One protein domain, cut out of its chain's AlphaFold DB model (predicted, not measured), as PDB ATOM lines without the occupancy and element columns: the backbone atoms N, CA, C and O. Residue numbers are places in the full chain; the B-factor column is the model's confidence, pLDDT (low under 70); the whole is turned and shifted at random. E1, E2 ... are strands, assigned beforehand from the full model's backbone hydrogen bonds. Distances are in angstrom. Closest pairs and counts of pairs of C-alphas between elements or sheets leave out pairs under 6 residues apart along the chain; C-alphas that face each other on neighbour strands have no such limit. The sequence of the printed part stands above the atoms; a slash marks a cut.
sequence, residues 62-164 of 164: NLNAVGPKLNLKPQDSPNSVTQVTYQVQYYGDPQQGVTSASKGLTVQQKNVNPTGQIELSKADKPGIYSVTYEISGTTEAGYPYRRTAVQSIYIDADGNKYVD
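What this domain is: This is residues 62 to 164 of the 164 residues of the protein "Alpha/beta hydrolase" of Paenibacillus sp. OT2-17 (UniProt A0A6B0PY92). A long, twisted sheet of five strands curls into an open trough, with the short strand pair E1 and E4 across its hollow face. E2, E5 and E6 run along the trough, while E3 and the very short E7 make its two edges. The printed part has 103 residues, with no named helix and strands E1 to E7 following in that order: all strand. The large sheet, in order E3, E2, E5, E6, E7, is antiparallel; the whole is only just compact, close to loose, with a radius of gyration of the C-alphas of 14.9 A and spans of 50 by 24 by 19 A.

How they stand to each other: E1, residues 69 to 72, and E4, residues 116 to 119, are antiparallel neighbours, with N 118 and O 70 2.8 A apart. E2, residues 81 to 92, and E3, residues 105 to 112, form a hairpin at 167 degrees, with N 88 and O 108 2.8 A apart. E2 is also antiparallel to E5, residues 127 to 138, with N 89 and O 130 2.8 A apart. E5 and E6, residues 144 to 155, form a hairpin, with N 133 and O 149 2.8 A apart. E7, residues 161 to 163, continues the meander E5 E6 E7, each strand the antiparallel neighbour of the one before; N 162 and O 154 are 2.8 A apart. E1 and E5 are apart, as are E2 and E4.

Where its parts are: E1 begins at C-alpha 69 (23.957, -7.894, 36.570). E2 spans 32.0 A, E3 20.9 A, E5 35.6 A and E6 35.3 A. E7 ends at C-alpha 163 (19.790, -16.746, 42.825).

The domain as a whole: The C-alphas farthest apart, those of Gln 96 and Ala 141, are 50.5 A apart. The printed part has no cut; E2 to E3 is the long link, residues 93 to 104. Mean pLDDT of the printed part is 76.7; residues 62 to 80, 101 to 102, 114 to 117 and 164 are under 70.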
ATOM      1  N   ASN A  62      32.756 -16.596  39.146       49.94
ATOM      2  CA  ASN A  62      31.794 -16.233  40.174       49.94
ATOM      3  C   ASN A  62      30.534 -15.697  39.491       49.94
ATOM      4  O   ASN A  62      30.478 -14.508  39.178       49.94
ATOM      5  N   LEU A  63      29.533 -16.558  39.278       51.41
ATOM      6  CA  LEU A  63      28.188 -16.164  38.842       51.41
ATOM      7  C   LEU A  63      27.437 -15.509  40.004       51.41
ATOM      8  O   LEU A  63      26.431 -16.005  40.500       51.41
ATOM      9  N   ASN A  64      27.948 -14.369  40.448       54.12
ATOM     10  CA  ASN A  64      27.280 -13.563  41.451       54.12
ATOM     11  C   ASN A  64      26.393 -12.574  40.712       54.12
ATOM     12  O   ASN A  64      26.901 -11.615  40.107       54.12
ATOM     13  N   ALA A  65      25.084 -12.820  40.748       51.47
ATOM     14  CA  ALA A  65      24.131 -11.820  40.312       51.47
ATOM     15  C   ALA A  65      23.968 -10.780  41.428       51.47
ATOM     16  O   ALA A  65      23.589 -11.107  42.550       51.47
ATOM     17  N   VAL A  66      24.280  -9.521  41.131       53.56
ATOM     18  CA  VAL A  66      23.970  -8.391  42.017       53.56
ATOM     19  C   VAL A  66      23.010  -7.503  41.247       53.56
ATOM     20  O   VAL A  66      23.417  -6.783  40.334       53.56
ATOM     21  N   GLY A  67      21.716  -7.579  41.552       56.97
ATOM     22  CA  GLY A  67      20.722  -6.907  40.715       56.97
ATOM     23  C   GLY A  67      20.571  -7.600  39.343       56.97
ATOM     24  O   GLY A  67      20.756  -8.812  39.250       56.97
ATOM     25  N   PRO A  68      20.236  -6.875  38.260       56.97
ATOM     26  CA  PRO A  68      20.140  -7.436  36.910       56.97
ATOM     27  C   PRO A  68      21.526  -7.638  36.273       56.97
ATOM     28  O   PRO A  68      21.664  -7.558  35.059       56.97
ATOM     29  N   LYS A  69      22.583  -7.834  37.065       63.69
ATOM     30  CA  LYS A  69      23.957  -7.894  36.570       63.69
ATOM     31  C   LYS A  69      24.567  -9.220  36.924       63.69
ATOM     32  O   LYS A  69      24.675  -9.542  38.102       63.69
ATOM     33  N   LEU A  70      25.037  -9.932  35.916       64.19
ATOM     34  CA  LEU A  70      25.881 -11.087  36.114       64.19
ATOM     35  C   LEU A  70      27.340 -10.664  36.017       64.19
ATOM     36  O   LEU A  70      27.777 -10.116  35.003       64.19
ATOM     37  N   ASN A  71      28.110 -10.945  37.060       64.88
ATOM     38  CA  ASN A  71      29.556 -10.814  36.979       64.88
ATOM     39  C   ASN A  71      30.133 -12.027  36.246       64.88
ATOM     40  O   ASN A  71      29.999 -13.152  36.711       64.88
ATOM     41  N   LEU A  72      30.820 -11.795  35.128       62.03
ATOM     42  CA  LEU A  72      31.667 -12.802  34.500       62.03
ATOM     43  C   LEU A  72      33.107 -12.339  34.629       62.03
ATOM     44  O   LEU A  72      33.679 -11.737  33.725       62.03
ATOM     45  N   LYS A  73      33.688 -12.582  35.801       57.09
ATOM     46  CA  LYS A  73      35.119 -12.366  35.999       57.09
ATOM     47  C   LYS A  73      35.832 -13.707  35.866       57.09
ATOM     48  O   LYS A  73      35.575 -14.569  36.706       57.09
ATOM     49  N   PRO A  74      36.696 -13.898  34.853       56.75
ATOM     50  CA  PRO A  74      37.624 -15.019  34.869       56.75
ATOM     51  C   PRO A  74      38.532 -14.846  36.088       56.75
ATOM     52  O   PRO A  74      39.172 -13.806  36.231       56.75
ATOM     53  N   GLN A  75      38.536 -15.820  36.996       54.25
ATOM     54  CA  GLN A  75      39.305 -15.714  38.239       54.25
ATOM     55  C   GLN A  75      40.816 -15.798  37.978       54.25
ATOM     56  O   GLN A  75      41.557 -15.021  38.570       54.25
ATOM     57  N   ASP A  76      41.256 -16.668  37.052       50.09
ATOM     58  CA  ASP A  76      42.675 -17.057  36.954       50.09
ATOM     59  C   ASP A  76      43.291 -17.005  35.541       50.09
ATOM     60  O   ASP A  76      44.511 -17.069  35.414       50.09
ATOM     61  N   SER A  77      42.504 -16.867  34.465       55.12
ATOM     62  CA  SER A  77      43.066 -16.708  33.113       55.12
ATOM     63  C   SER A  77      42.121 -15.939  32.181       55.12
ATOM     64  O   SER A  77      41.080 -16.478  31.784       55.12
ATOM     65  N   PRO A  78      42.457 -14.690  31.798       54.56
ATOM     66  CA  PRO A  78      41.590 -13.832  30.987       54.56
ATOM     67  C   PRO A  78      41.365 -14.339  29.553       54.56
ATOM     68  O   PRO A  78      40.457 -13.853  28.888       54.56
ATOM     69  N   ASN A  79      42.141 -15.329  29.094       59.41
ATOM     70  CA  ASN A  79      42.134 -15.794  27.703       59.41
ATOM     71  C   ASN A  79      41.498 -17.182  27.512       59.41
ATOM     72  O   ASN A  79      41.485 -17.698  26.397       59.41
ATOM     73  N   SER A  80      40.987 -17.799  28.581       68.56
ATOM     74  CA  SER A  80      40.408 -19.147  28.512       68.56
ATOM     75  C   SER A  80      38.981 -19.171  27.964       68.56
ATOM     76  O   SER A  80      38.576 -20.194  27.425       68.56
ATOM     77  N   VAL A  81      38.224 -18.070  28.052       75.50
ATOM     78  CA  VAL A  81      36.886 -17.930  27.450       75.50
ATOM     79  C   VAL A  81      36.941 -16.913  26.330       75.50
ATOM     80  O   VAL A  81      37.379 -15.780  26.511       75.50
ATOM     81  N   THR A  82      36.467 -17.326  25.163       78.81
ATOM     82  CA  THR A  82      36.489 -16.525  23.939       78.81
ATOM     83  C   THR A  82      35.136 -15.893  23.654       78.81
ATOM     84  O   THR A  82      35.074 -14.799  23.103       78.81
ATOM     85  N   GLN A  83      34.048 -16.551  24.058       84.94
ATOM     86  CA  GLN A  83      32.694 -16.071  23.823       84.94
ATOM     87  C   GLN A  83      31.737 -16.607  24.882       84.94
ATOM     88  O   GLN A  83      31.811 -17.776  25.269       84.94
ATOM     89  N   VAL A  84      30.785 -15.765  25.282       83.06
ATOM     90  CA  VAL A  84      29.607 -16.195  26.032       83.06
ATOM     91  C   VAL A  84      28.358 -15.795  25.263       83.06
ATOM     92  O   VAL A  84      28.149 -14.624  24.946       83.06
ATOM     93  N   THR A  85      27.508 -16.769  24.971       88.06
ATOM     94  CA  THR A  85      26.134 -16.530  24.536       88.06
ATOM     95  C   THR A  85      25.232 -16.757  25.731       88.06
ATOM     96  O   THR A  85      25.353 -17.777  26.397       88.06
ATOM     97  N   TYR A  86      24.329 -15.829  26.025       86.44
ATOM     98  CA  TYR A  86      23.352 -16.032  27.087       86.44
ATOM     99  C   TYR A  86      21.932 -15.813  26.588       86.44
ATOM    100  O   TYR A  86      21.690 -14.978  25.711       86.44
ATOM    101  N   GLN A  87      21.002 -16.558  27.174       90.12
ATOM    102  CA  GLN A  87      19.573 -16.476  26.914       90.12
ATOM    103  C   GLN A  87      18.828 -16.370  28.243       90.12
ATOM    104  O   GLN A  87      19.010 -17.206  29.120       90.12
ATOM    105  N   VAL A  88      17.979 -15.352  28.372       88.75
ATOM    106  CA  VAL A  88      17.114 -15.129  29.533       88.75
ATOM    107  C   VAL A  88      15.697 -15.527  29.157       88.75
ATOM    108  O   VAL A  88      15.112 -14.967  28.223       88.75
ATOM    109  N   GLN A  89      15.141 -16.473  29.900       91.81
ATOM    110  CA  GLN A  89      13.762 -16.917  29.779       91.81
ATOM    111  C   GLN A  89      12.983 -16.521  31.026       91.81
ATOM    112  O   GLN A  89      13.426 -16.787  32.137       91.81
ATOM    113  N   TYR A  90      11.821 -15.910  30.839       91.06
ATOM    114  CA  TYR A  90      10.863 -15.619  31.900       91.06
ATOM    115  C   TYR A  90       9.856 -16.767  32.019       91.06
ATOM    116  O   TYR A  90       9.484 -17.357  31.004       91.06
ATOM    117  N   TYR A  91       9.433 -17.072  33.246       90.38
ATOM    118  CA  TYR A  91       8.492 -18.150  33.569       90.38
ATOM    119  C   TYR A  91       7.226 -17.676  34.289       90.38
ATOM    120  O   TYR A  91       6.365 -18.501  34.578       90.38
ATOM    121  N   GLY A  92       7.075 -16.373  34.544       90.19
ATOM    122  CA  GLY A  92       5.914 -15.829  35.253       90.19
ATOM    123  C   GLY A  92       6.192 -15.501  36.719       90.19
ATOM    124  O   GLY A  92       7.216 -15.892  37.278       90.19
ATOM    125  N   ASP A  93       5.252 -14.779  37.329       90.56
ATOM    126  CA  ASP A  93       5.234 -14.482  38.759       90.56
ATOM    127  C   ASP A  93       4.373 -15.537  39.473       90.56
ATOM    128  O   ASP A  93       3.163 -15.596  39.229       90.56
ATOM    129  N   PRO A  94       4.956 -16.381  40.345       84.31
ATOM    130  CA  PRO A  94       4.202 -17.380  41.097       84.31
ATOM    131  C   PRO A  94       3.075 -16.776  41.937       84.31
ATOM    132  O   PRO A  94       2.052 -17.432  42.124       84.31
ATOM    133  N   GLN A  95       3.235 -15.535  42.412       85.31
ATOM    134  CA  GLN A  95       2.247 -14.868  43.263       85.31
ATOM    135  C   GLN A  95       1.009 -14.410  42.480       85.31
ATOM    136  O   GLN A  95      -0.082 -14.349  43.040       85.31
ATOM    137  N   GLN A  96       1.153 -14.138  41.180       83.88
ATOM    138  CA  GLN A  96       0.050 -13.748  40.288       83.88
ATOM    139  C   GLN A  96      -0.496 -14.919  39.459       83.88
ATOM    140  O   GLN A  96      -1.437 -14.757  38.683       83.88
ATOM    141  N   GLY A  97       0.087 -16.107  39.633       78.31
ATOM    142  CA  GLY A  97      -0.194 -17.280  38.822       78.31
ATOM    143  C   GLY A  97       0.619 -17.299  37.526       78.31
ATOM    144  O   GLY A  97       0.756 -16.312  36.802       78.31
ATOM    145  N   VAL A  98       1.151 -18.476  37.203       77.81
ATOM    146  CA  VAL A  98       1.911 -18.696  35.969       77.81
ATOM    147  C   VAL A  98       0.953 -19.040  34.833       77.81
ATOM    148  O   VAL A  98       0.293 -20.080  34.857       77.81
ATOM    149  N   THR A  99       0.911 -18.203  33.797       73.56
ATOM    150  CA  THR A  99       0.132 -18.483  32.581       73.56
ATOM    151  C   THR A  99       0.966 -19.266  31.570       73.56
ATOM    152  O   THR A  99       2.186 -19.096  31.491       73.56
ATOM    153  N   SER A 100       0.321 -20.083  30.730       71.88
ATOM    154  CA  SER A 100       1.009 -20.823  29.658       71.88
ATOM    155  C   SER A 100       1.763 -19.908  28.688       71.88
ATOM    156  O   SER A 100       2.808 -20.297  28.183       71.88
ATOM    157  N   ALA A 101       1.284 -18.677  28.476       67.31
ATOM    158  CA  ALA A 101       1.947 -17.677  27.636       67.31
ATOM    159  C   ALA A 101       3.262 -17.147  28.239       67.31
ATOM    160  O   ALA A 101       4.129 -16.669  27.512       67.31
ATOM    161  N   SER A 102       3.410 -17.222  29.565       67.00
ATOM    162  CA  SER A 102       4.606 -16.766  30.278       67.00
ATOM    163  C   SER A 102       5.646 -17.857  30.511       67.00
ATOM    164  O   SER A 102       6.745 -17.522  30.929       67.00
ATOM    165  N   LYS A 103       5.348 -19.135  30.241       77.06
ATOM    166  CA  LYS A 103       6.301 -20.232  30.462       77.06
ATOM    167  C   LYS A 103       7.379 -20.255  29.377       77.06
ATOM    168  O   LYS A 103       7.092 -20.565  28.226       77.06
ATOM    169  N   GLY A 104       8.624 -19.985  29.765       79.44
ATOM    170  CA  GLY A 104       9.789 -20.119  28.888       79.44
ATOM    171  C   GLY A 104       9.911 -19.021  27.829       79.44
ATOM    172  O   GLY A 104      10.593 -19.219  26.821       79.44
ATOM    173  N   LEU A 105       9.269 -17.865  28.038       87.25
ATOM    174  CA  LEU A 105       9.345 -16.738  27.111       87.25
ATOM    175  C   LEU A 105      10.774 -16.189  27.085       87.25
ATOM    176  O   LEU A 105      11.243 -15.632  28.077       87.25
ATOM    177  N   THR A 106      11.454 -16.290  25.944       90.38
ATOM    178  CA  THR A 106      12.762 -15.653  25.762       90.38
ATOM    179  C   THR A 106      12.599 -14.137  25.744       90.38
ATOM    180  O   THR A 106      12.044 -13.573  24.803       90.38
ATOM    181  N   VAL A 107      13.102 -13.471  26.780       88.56
ATOM    182  CA  VAL A 107      13.034 -12.008  26.921       88.56
ATOM    183  C   VAL A 107      14.332 -11.324  26.499       88.56
ATOM    184  O   VAL A 107      14.326 -10.135  26.184       88.56
ATOM    185  N   GLN A 108      15.445 -12.061  26.462       88.75
ATOM    186  CA  GLN A 108      16.738 -11.557  26.007       88.75
ATOM    187  C   GLN A 108      17.621 -12.690  25.489       88.75
ATOM    188  O   GLN A 108      17.644 -13.774  26.064       88.75
ATOM    189  N   GLN A 109      18.404 -12.409  24.451       90.50
ATOM    190  CA  GLN A 109      19.504 -13.257  24.007       90.50
ATOM    191  C   GLN A 109      20.618 -12.375  23.447       90.50
ATOM    192  O   GLN A 109      20.341 -11.479  22.646       90.50
ATOM    193  N   LYS A 110      21.866 -12.592  23.871       87.44
ATOM    194  CA  LYS A 110      23.023 -11.856  23.338       87.44
ATOM    195  C   LYS A 110      24.281 -12.715  23.316       87.44
ATOM    196  O   LYS A 110      24.446 -13.621  24.127       87.44
ATOM    197  N   ASN A 111      25.185 -12.343  22.416       87.06
ATOM    198  CA  ASN A 111      26.574 -12.782  22.410       87.06
ATOM    199  C   ASN A 111      27.428 -11.664  23.000       87.06
ATOM    200  O   ASN A 111      27.260 -10.501  22.625       87.06
ATOM    201  N   VAL A 112      28.329 -12.004  23.914       80.00
ATOM    202  CA  VAL A 112      29.240 -11.050  24.541       80.00
ATOM    203  C   VAL A 112      30.651 -11.617  24.607       80.00
ATOM    204  O   VAL A 112      30.857 -12.821  24.779       80.00
ATOM    205  N   ASN A 113      31.622 -10.714  24.521       76.94
ATOM    206  CA  ASN A 113      32.985 -11.007  24.934       76.94
ATOM    207  C   ASN A 113      33.038 -10.877  26.467       76.94
ATOM    208  O   ASN A 113      32.424  -9.952  27.005       76.94
ATOM    209  N   PRO A 114      33.734 -11.769  27.191       68.88
ATOM    210  CA  PRO A 114      33.653 -11.906  28.655       68.88
ATOM    211  C   PRO A 114      34.319 -10.767  29.453       68.88
ATOM    212  O   PRO A 114      34.748 -10.948  30.590       68.88
ATOM    213  N   THR A 115      34.420  -9.565  28.895       61.50
ATOM    214  CA  THR A 115      34.970  -8.408  29.595       61.50
ATOM    215  C   THR A 115      33.914  -7.807  30.532       61.50
ATOM    216  O   THR A 115      33.158  -6.920  30.137       61.50
ATOM    217  N   GLY A 116      33.867  -8.266  31.786       61.88
ATOM    218  CA  GLY A 116      33.177  -7.557  32.872       61.88
ATOM    219  C   GLY A 116      31.784  -8.082  33.233       61.88
ATOM    220  O   GLY A 116      31.626  -9.235  33.632       61.88
ATOM    221  N   GLN A 117      30.785  -7.197  33.223       68.56
ATOM    222  CA  GLN A 117      29.417  -7.491  33.661       68.56
ATOM    223  C   GLN A 117      28.485  -7.695  32.466       68.56
ATOM    224  O   GLN A 117      28.470  -6.888  31.539       68.56
ATOM    225  N   ILE A 118      27.664  -8.743  32.524       71.25
ATOM    226  CA  ILE A 118      26.518  -8.904  31.633       71.25
ATOM    227  C   ILE A 118      25.298  -8.260  32.287       71.25
ATOM    228  O   ILE A 118      24.869  -8.674  33.362       71.25
ATOM    229  N   GLU A 119      24.704  -7.286  31.604       70.94
ATOM    230  CA  GLU A 119      23.427  -6.683  31.994       70.94
ATOM    231  C   GLU A 119      22.252  -7.546  31.497       70.94
ATOM    232  O   GLU A 119      21.933  -7.597  30.300       70.94
ATOM    233  N   LEU A 120      21.566  -8.184  32.439       74.88
ATOM    234  CA  LEU A 120      20.286  -8.871  32.282       74.88
ATOM    235  C   LEU A 120      19.136  -7.858  32.318       74.88
ATOM    236  O   LEU A 120      18.204  -7.966  33.110       74.88
ATOM    237  N   SER A 121      19.185  -6.854  31.442       72.12
ATOM    238  CA  SER A 121      18.247  -5.719  31.434       72.12
ATOM    239  C   SER A 121      16.772  -6.076  31.192       72.12
ATOM    240  O   SER A 121      15.936  -5.183  31.134       72.12
ATOM    241  N   LYS A 122      16.456  -7.360  30.991       82.06
ATOM    242  CA  LYS A 122      15.100  -7.898  30.798       82.06
ATOM    243  C   LYS A 122      14.631  -8.797  31.951       82.06
ATOM    244  O   LYS A 122      13.541  -9.360  31.882       82.06
ATOM    245  N   ALA A 123      15.450  -8.926  32.994       79.19
ATOM    246  CA  ALA A 123      15.078  -9.462  34.298       79.19
ATOM    247  C   ALA A 123      14.753  -8.287  35.241       79.19
ATOM    248  O   ALA A 123      15.509  -7.966  36.158       79.19
ATOM    249  N   ASP A 124      13.673  -7.573  34.924       80.69
ATOM    250  CA  ASP A 124      13.329  -6.250  35.460       80.69
ATOM    251  C   ASP A 124      11.957  -6.192  36.153       80.69
ATOM    252  O   ASP A 124      11.535  -5.121  36.584       80.69
ATOM    253  N   LYS A 125      11.273  -7.331  36.296       86.50
ATOM    254  CA  LYS A 125       9.973  -7.435  36.968       86.50
ATOM    255  C   LYS A 125       9.911  -8.668  37.879       86.50
ATOM    256  O   LYS A 125      10.726  -9.575  37.699       86.50
ATOM    257  N   PRO A 126       8.953  -8.722  38.822       89.75
ATOM    258  CA  PRO A 126       8.774  -9.881  39.686       89.75
ATOM    259  C   PRO A 126       8.541 -11.170  38.893       89.75
ATOM    260  O   PRO A 126       7.900 -11.163  37.838       89.75
ATOM    261  N   GLY A 127       9.056 -12.277  39.420       89.75
ATOM    262  CA  GLY A 127       8.854 -13.621  38.902       89.75
ATOM    263  C   GLY A 127      10.135 -14.421  38.707       89.75
ATOM    264  O   GLY A 127      11.213 -14.055  39.178       89.75
ATOM    265  N   ILE A 128       9.986 -15.566  38.048       89.31
ATOM    266  CA  ILE A 128      11.049 -16.555  37.865       89.31
ATOM    267  C   ILE A 128      11.679 -16.394  36.486       89.31
ATOM    268  O   ILE A 128      10.988 -16.291  35.468       89.31
ATOM    269  N   TYR A 129      13.004 -16.446  36.459       88.69
ATOM    270  CA  TYR A 129      13.813 -16.432  35.258       88.69
ATOM    271  C   TYR A 129      14.785 -17.607  35.254       88.69
ATOM    272  O   TYR A 129      15.361 -17.947  36.283       88.69
ATOM    273  N   SER A 130      15.007 -18.180  34.076       88.44
ATOM    274  CA  SER A 130      16.146 -19.056  33.805       88.44
ATOM    275  C   SER A 130      17.109 -18.313  32.900       88.44
ATOM    276  O   SER A 130      16.691 -17.743  31.887       88.44
ATOM    277  N   VAL A 131      18.393 -18.345  33.229       84.25
ATOM    278  CA  VAL A 131      19.446 -17.848  32.351       84.25
ATOM    279  C   VAL A 131      20.331 -19.006  31.934       84.25
ATOM    280  O   VAL A 131      20.957 -19.652  32.769       84.25
ATOM    281  N   THR A 132      20.376 -19.263  30.632       87.19
ATOM    282  CA  THR A 132      21.258 -20.269  30.040       87.19
ATOM    283  C   THR A 132      22.467 -19.566  29.454       87.19
ATOM    284  O   THR A 132      22.319 -18.701  28.590       87.19
ATOM    285  N   TYR A 133      23.653 -19.951  29.905       81.62
ATOM    286  CA  TYR A 133      24.944 -19.499  29.407       81.62
ATOM    287  C   TYR A 133      25.586 -20.601  28.586       81.62
ATOM    288  O   TYR A 133      25.752 -21.722  29.052       81.62
ATOM    289  N   GLU A 134      26.004 -20.252  27.384       87.31
ATOM    290  CA  GLU A 134      26.792 -21.067  26.481       87.31
ATOM    291  C   GLU A 134      28.176 -20.440  26.387       87.31
ATOM    292  O   GLU A 134      28.363 -19.372  25.799       87.31
ATOM    293  N   ILE A 135      29.135 -21.085  27.036       81.06
ATOM    294  CA  ILE A 135      30.487 -20.583  27.241       81.06
ATOM    295  C   ILE A 135      31.415 -21.381  26.335       81.06
ATOM    296  O   ILE A 135      31.495 -22.609  26.442       81.06
ATOM    297  N   SER A 136      32.121 -20.674  25.462       85.00
ATOM    298  CA  SER A 136      33.135 -21.239  24.577       85.00
ATOM    299  C   SER A 136      34.510 -20.730  24.972       85.00
ATOM    300  O   SER A 136      34.674 -19.563  25.337       85.00
ATOM    301  N   GLY A 137      35.502 -21.604  24.877       80.81
ATOM    302  CA  GLY A 137      36.843 -21.296  25.334       80.81
ATOM    303  C   GLY A 137      37.901 -22.263  24.832       80.81
ATOM    304  O   GLY A 137      37.615 -23.158  24.035       80.81
ATOM    305  N   THR A 138      39.114 -22.071  25.333       77.69
ATOM    306  CA  THR A 138      40.285 -22.899  25.047       77.69
ATOM    307  C   THR A 138      40.974 -23.257  26.362       77.69
ATOM    308  O   THR A 138      41.149 -22.391  27.218       77.69
ATOM    309  N   THR A 139      41.340 -24.527  26.535       74.56
ATOM    310  CA  THR A 139      42.100 -25.006  27.701       74.56
ATOM    311  C   THR A 139      43.541 -24.497  27.668       74.56
ATOM    312  O   THR A 139      44.027 -24.072  26.615       74.56
ATOM    313  N   GLU A 140      44.273 -24.601  28.780       73.12
ATOM    314  CA  GLU A 140      45.713 -24.273  28.818       73.12
ATOM    315  C   GLU A 140      46.530 -25.046  27.766       73.12
ATOM    316  O   GLU A 140      47.478 -24.519  27.187       73.12
ATOM    317  N   ALA A 141      46.122 -26.282  27.464       76.25
ATOM    318  CA  ALA A 141      46.739 -27.128  26.443       76.25
ATOM    319  C   ALA A 141      46.312 -26.786  24.997       76.25
ATOM    320  O   ALA A 141      46.719 -27.472  24.060       76.25
ATOM    321  N   GLY A 142      45.488 -25.754  24.794       78.06
ATOM    322  CA  GLY A 142      45.071 -25.288  23.469       78.06
ATOM    323  C   GLY A 142      43.841 -25.995  22.889       78.06
ATOM    324  O   GLY A 142      43.506 -25.769  21.725       78.06
ATOM    325  N   TYR A 143      43.148 -26.841  23.658       78.06
ATOM    326  CA  TYR A 143      41.963 -27.547  23.164       78.06
ATOM    327  C   TYR A 143      40.701 -26.696  23.318       78.06
ATOM    328  O   TYR A 143      40.476 -26.146  24.396       78.06
ATOM    329  N   PRO A 144      39.831 -26.614  22.296       81.12
ATOM    330  CA  PRO A 144      38.568 -25.911  22.437       81.12
ATOM    331  C   PRO A 144      37.647 -26.657  23.407       81.12
ATOM    332  O   PRO A 144      37.589 -27.891  23.412       81.12
ATOM    333  N   TYR A 145      36.870 -25.911  24.182       77.75
ATOM    334  CA  TYR A 145      35.813 -26.464  25.014       77.75
ATOM    335  C   TYR A 145      34.529 -25.643  24.899       77.75
ATOM    336  O   TYR A 145      34.538 -24.455  24.577       77.75
ATOM    337  N   ARG A 146      33.412 -26.307  25.207       80.69
ATOM    338  CA  ARG A 146      32.104 -25.683  25.397       80.69
ATOM    339  C   ARG A 146      31.497 -26.144  26.716       80.69
ATOM    340  O   ARG A 146      31.650 -27.309  27.113       80.69
ATOM    341  N   ARG A 147      30.824 -25.225  27.400       77.25
ATOM    342  CA  ARG A 147      30.100 -25.476  28.646       77.25
ATOM    343  C   ARG A 147      28.765 -24.759  28.613       77.25
ATOM    344  O   ARG A 147      28.696 -23.604  28.210       77.25
ATOM    345  N   THR A 148      27.744 -25.451  29.090       81.31
ATOM    346  CA  THR A 148      26.443 -24.858  29.369       81.31
ATOM    347  C   THR A 148      26.312 -24.703  30.875       81.31
ATOM    348  O   THR A 148      26.554 -25.662  31.608       81.31
ATOM    349  N   ALA A 149      25.938 -23.513  31.331       76.25
ATOM    350  CA  ALA A 149      25.510 -23.274  32.702       76.25
ATOM    351  C   ALA A 149      24.074 -22.757  32.673       76.25
ATOM    352  O   ALA A 149      23.718 -21.966  31.802       76.25
ATOM    353  N   VAL A 150      23.254 -23.213  33.609       80.81
ATOM    354  CA  VAL A 150      21.887 -22.725  33.781       80.81
ATOM    355  C   VAL A 150      21.780 -22.191  35.195       80.81
ATOM    356  O   VAL A 150      22.228 -22.853  36.125       80.81
ATOM    357  N   GLN A 151      21.226 -20.995  35.327       78.25
ATOM    358  CA  GLN A 151      21.036 -20.314  36.599       78.25
ATOM    359  C   GLN A 151      19.580 -19.894  36.738       78.25
ATOM    360  O   GLN A 151      18.982 -19.411  35.768       78.25
ATOM    361  N   SER A 152      19.025 -20.046  37.938       83.38
ATOM    362  CA  SER A 152      17.671 -19.584  38.234       83.38
ATOM    363  C   SER A 152      17.730 -18.267  38.996       83.38
ATOM    364  O   SER A 152      18.529 -18.097  39.914       83.38
ATOM    365  N   ILE A 153      16.884 -17.313  38.611       84.00
ATOM    366  CA  ILE A 153      16.752 -16.023  39.291       84.00
ATOM    367  C   ILE A 153      15.285 -15.829  39.651       84.00
ATOM    368  O   ILE A 153      14.419 -15.853  38.778       84.00
ATOM    369  N   TYR A 154      15.008 -15.593  40.927       86.75
ATOM    370  CA  TYR A 154      13.709 -15.131  41.396       86.75
ATOM    371  C   TYR A 154      13.785 -13.649  41.756       86.75
ATOM    372  O   TYR A 154      14.702 -13.227  42.461       86.75
ATOM    373  N   ILE A 155      12.829 -12.863  41.262       86.56
ATOM    374  CA  ILE A 155      12.652 -11.451  41.605       86.56
ATOM    375  C   ILE A 155      11.341 -11.313  42.381       86.56
ATOM    376  O   ILE A 155      10.296 -11.733  41.883       86.56
ATOM    377  N   ASP A 156      11.381 -10.751  43.586       87.31
ATOM    378  CA  ASP A 156      10.170 -10.501  44.379       87.31
ATOM    379  C   ASP A 156       9.471  -9.183  43.988       87.31
ATOM    380  O   ASP A 156       9.919  -8.456  43.098       87.31
ATOM    381  N   ALA A 157       8.349  -8.881  44.648       88.06
ATOM    382  CA  ALA A 157       7.556  -7.676  44.397       88.06
ATOM    383  C   ALA A 157       8.316  -6.364  44.679       88.06
ATOM    384  O   ALA A 157       8.046  -5.356  44.025       88.06
ATOM    385  N   ASP A 158       9.286  -6.393  45.596       85.88
ATOM    386  CA  ASP A 158      10.134  -5.250  45.954       85.88
ATOM    387  C   ASP A 158      11.351  -5.120  45.015       85.88
ATOM    388  O   ASP A 158      12.130  -4.166  45.094       85.88
ATOM    389  N   GLY A 159      11.520  -6.072  44.090       79.88
ATOM    390  CA  GLY A 159      12.626  -6.129  43.140       79.88
ATOM    391  C   GLY A 159      13.909  -6.745  43.709       79.88
ATOM    392  O   GLY A 159      14.951  -6.697  43.023       79.88
ATOM    393  N   ASN A 160      13.856  -7.327  44.915       82.50
ATOM    394  CA  ASN A 160      14.951  -8.110  45.485       82.50
ATOM    395  C   ASN A 160      15.145  -9.378  44.662       82.50
ATOM    396  O   ASN A 160      14.202  -9.927  44.096       82.50
ATOM    397  N   LYS A 161      16.397  -9.829  44.569       78.25
ATOM    398  CA  LYS A 161      16.781 -10.907  43.659       78.25
ATOM    399  C   LYS A 161      17.455 -12.026  44.419       78.25
ATOM    400  O   LYS A 161      18.385 -11.784  45.186       78.25
ATOM    401  N   TYR A 162      16.998 -13.233  44.140       78.56
ATOM    402  CA  TYR A 162      17.445 -14.472  44.749       78.56
ATOM    403  C   TYR A 162      17.920 -15.391  43.639       78.56
ATOM    404  O   TYR A 162      17.299 -15.465  42.579       78.56
ATOM    405  N   VAL A 163      19.054 -16.034  43.861       72.94
ATOM    406  CA  VAL A 163      19.790 -16.746  42.825       72.94
ATOM    407  C   VAL A 163      20.141 -18.125  43.352       72.94
ATOM    408  O   VAL A 163      20.616 -18.224  44.484       72.94
ATOM    409  N   ASP A 164      19.912 -19.139  42.524       64.19
ATOM    410  CA  ASP A 164      20.307 -20.536  42.735       64.19
ATOM    411  C   ASP A 164      21.158 -21.010  41.546       64.19
ATOM    412  O   ASP A 164      20.774 -20.713  40.382       64.19
TER     413      ASP A 164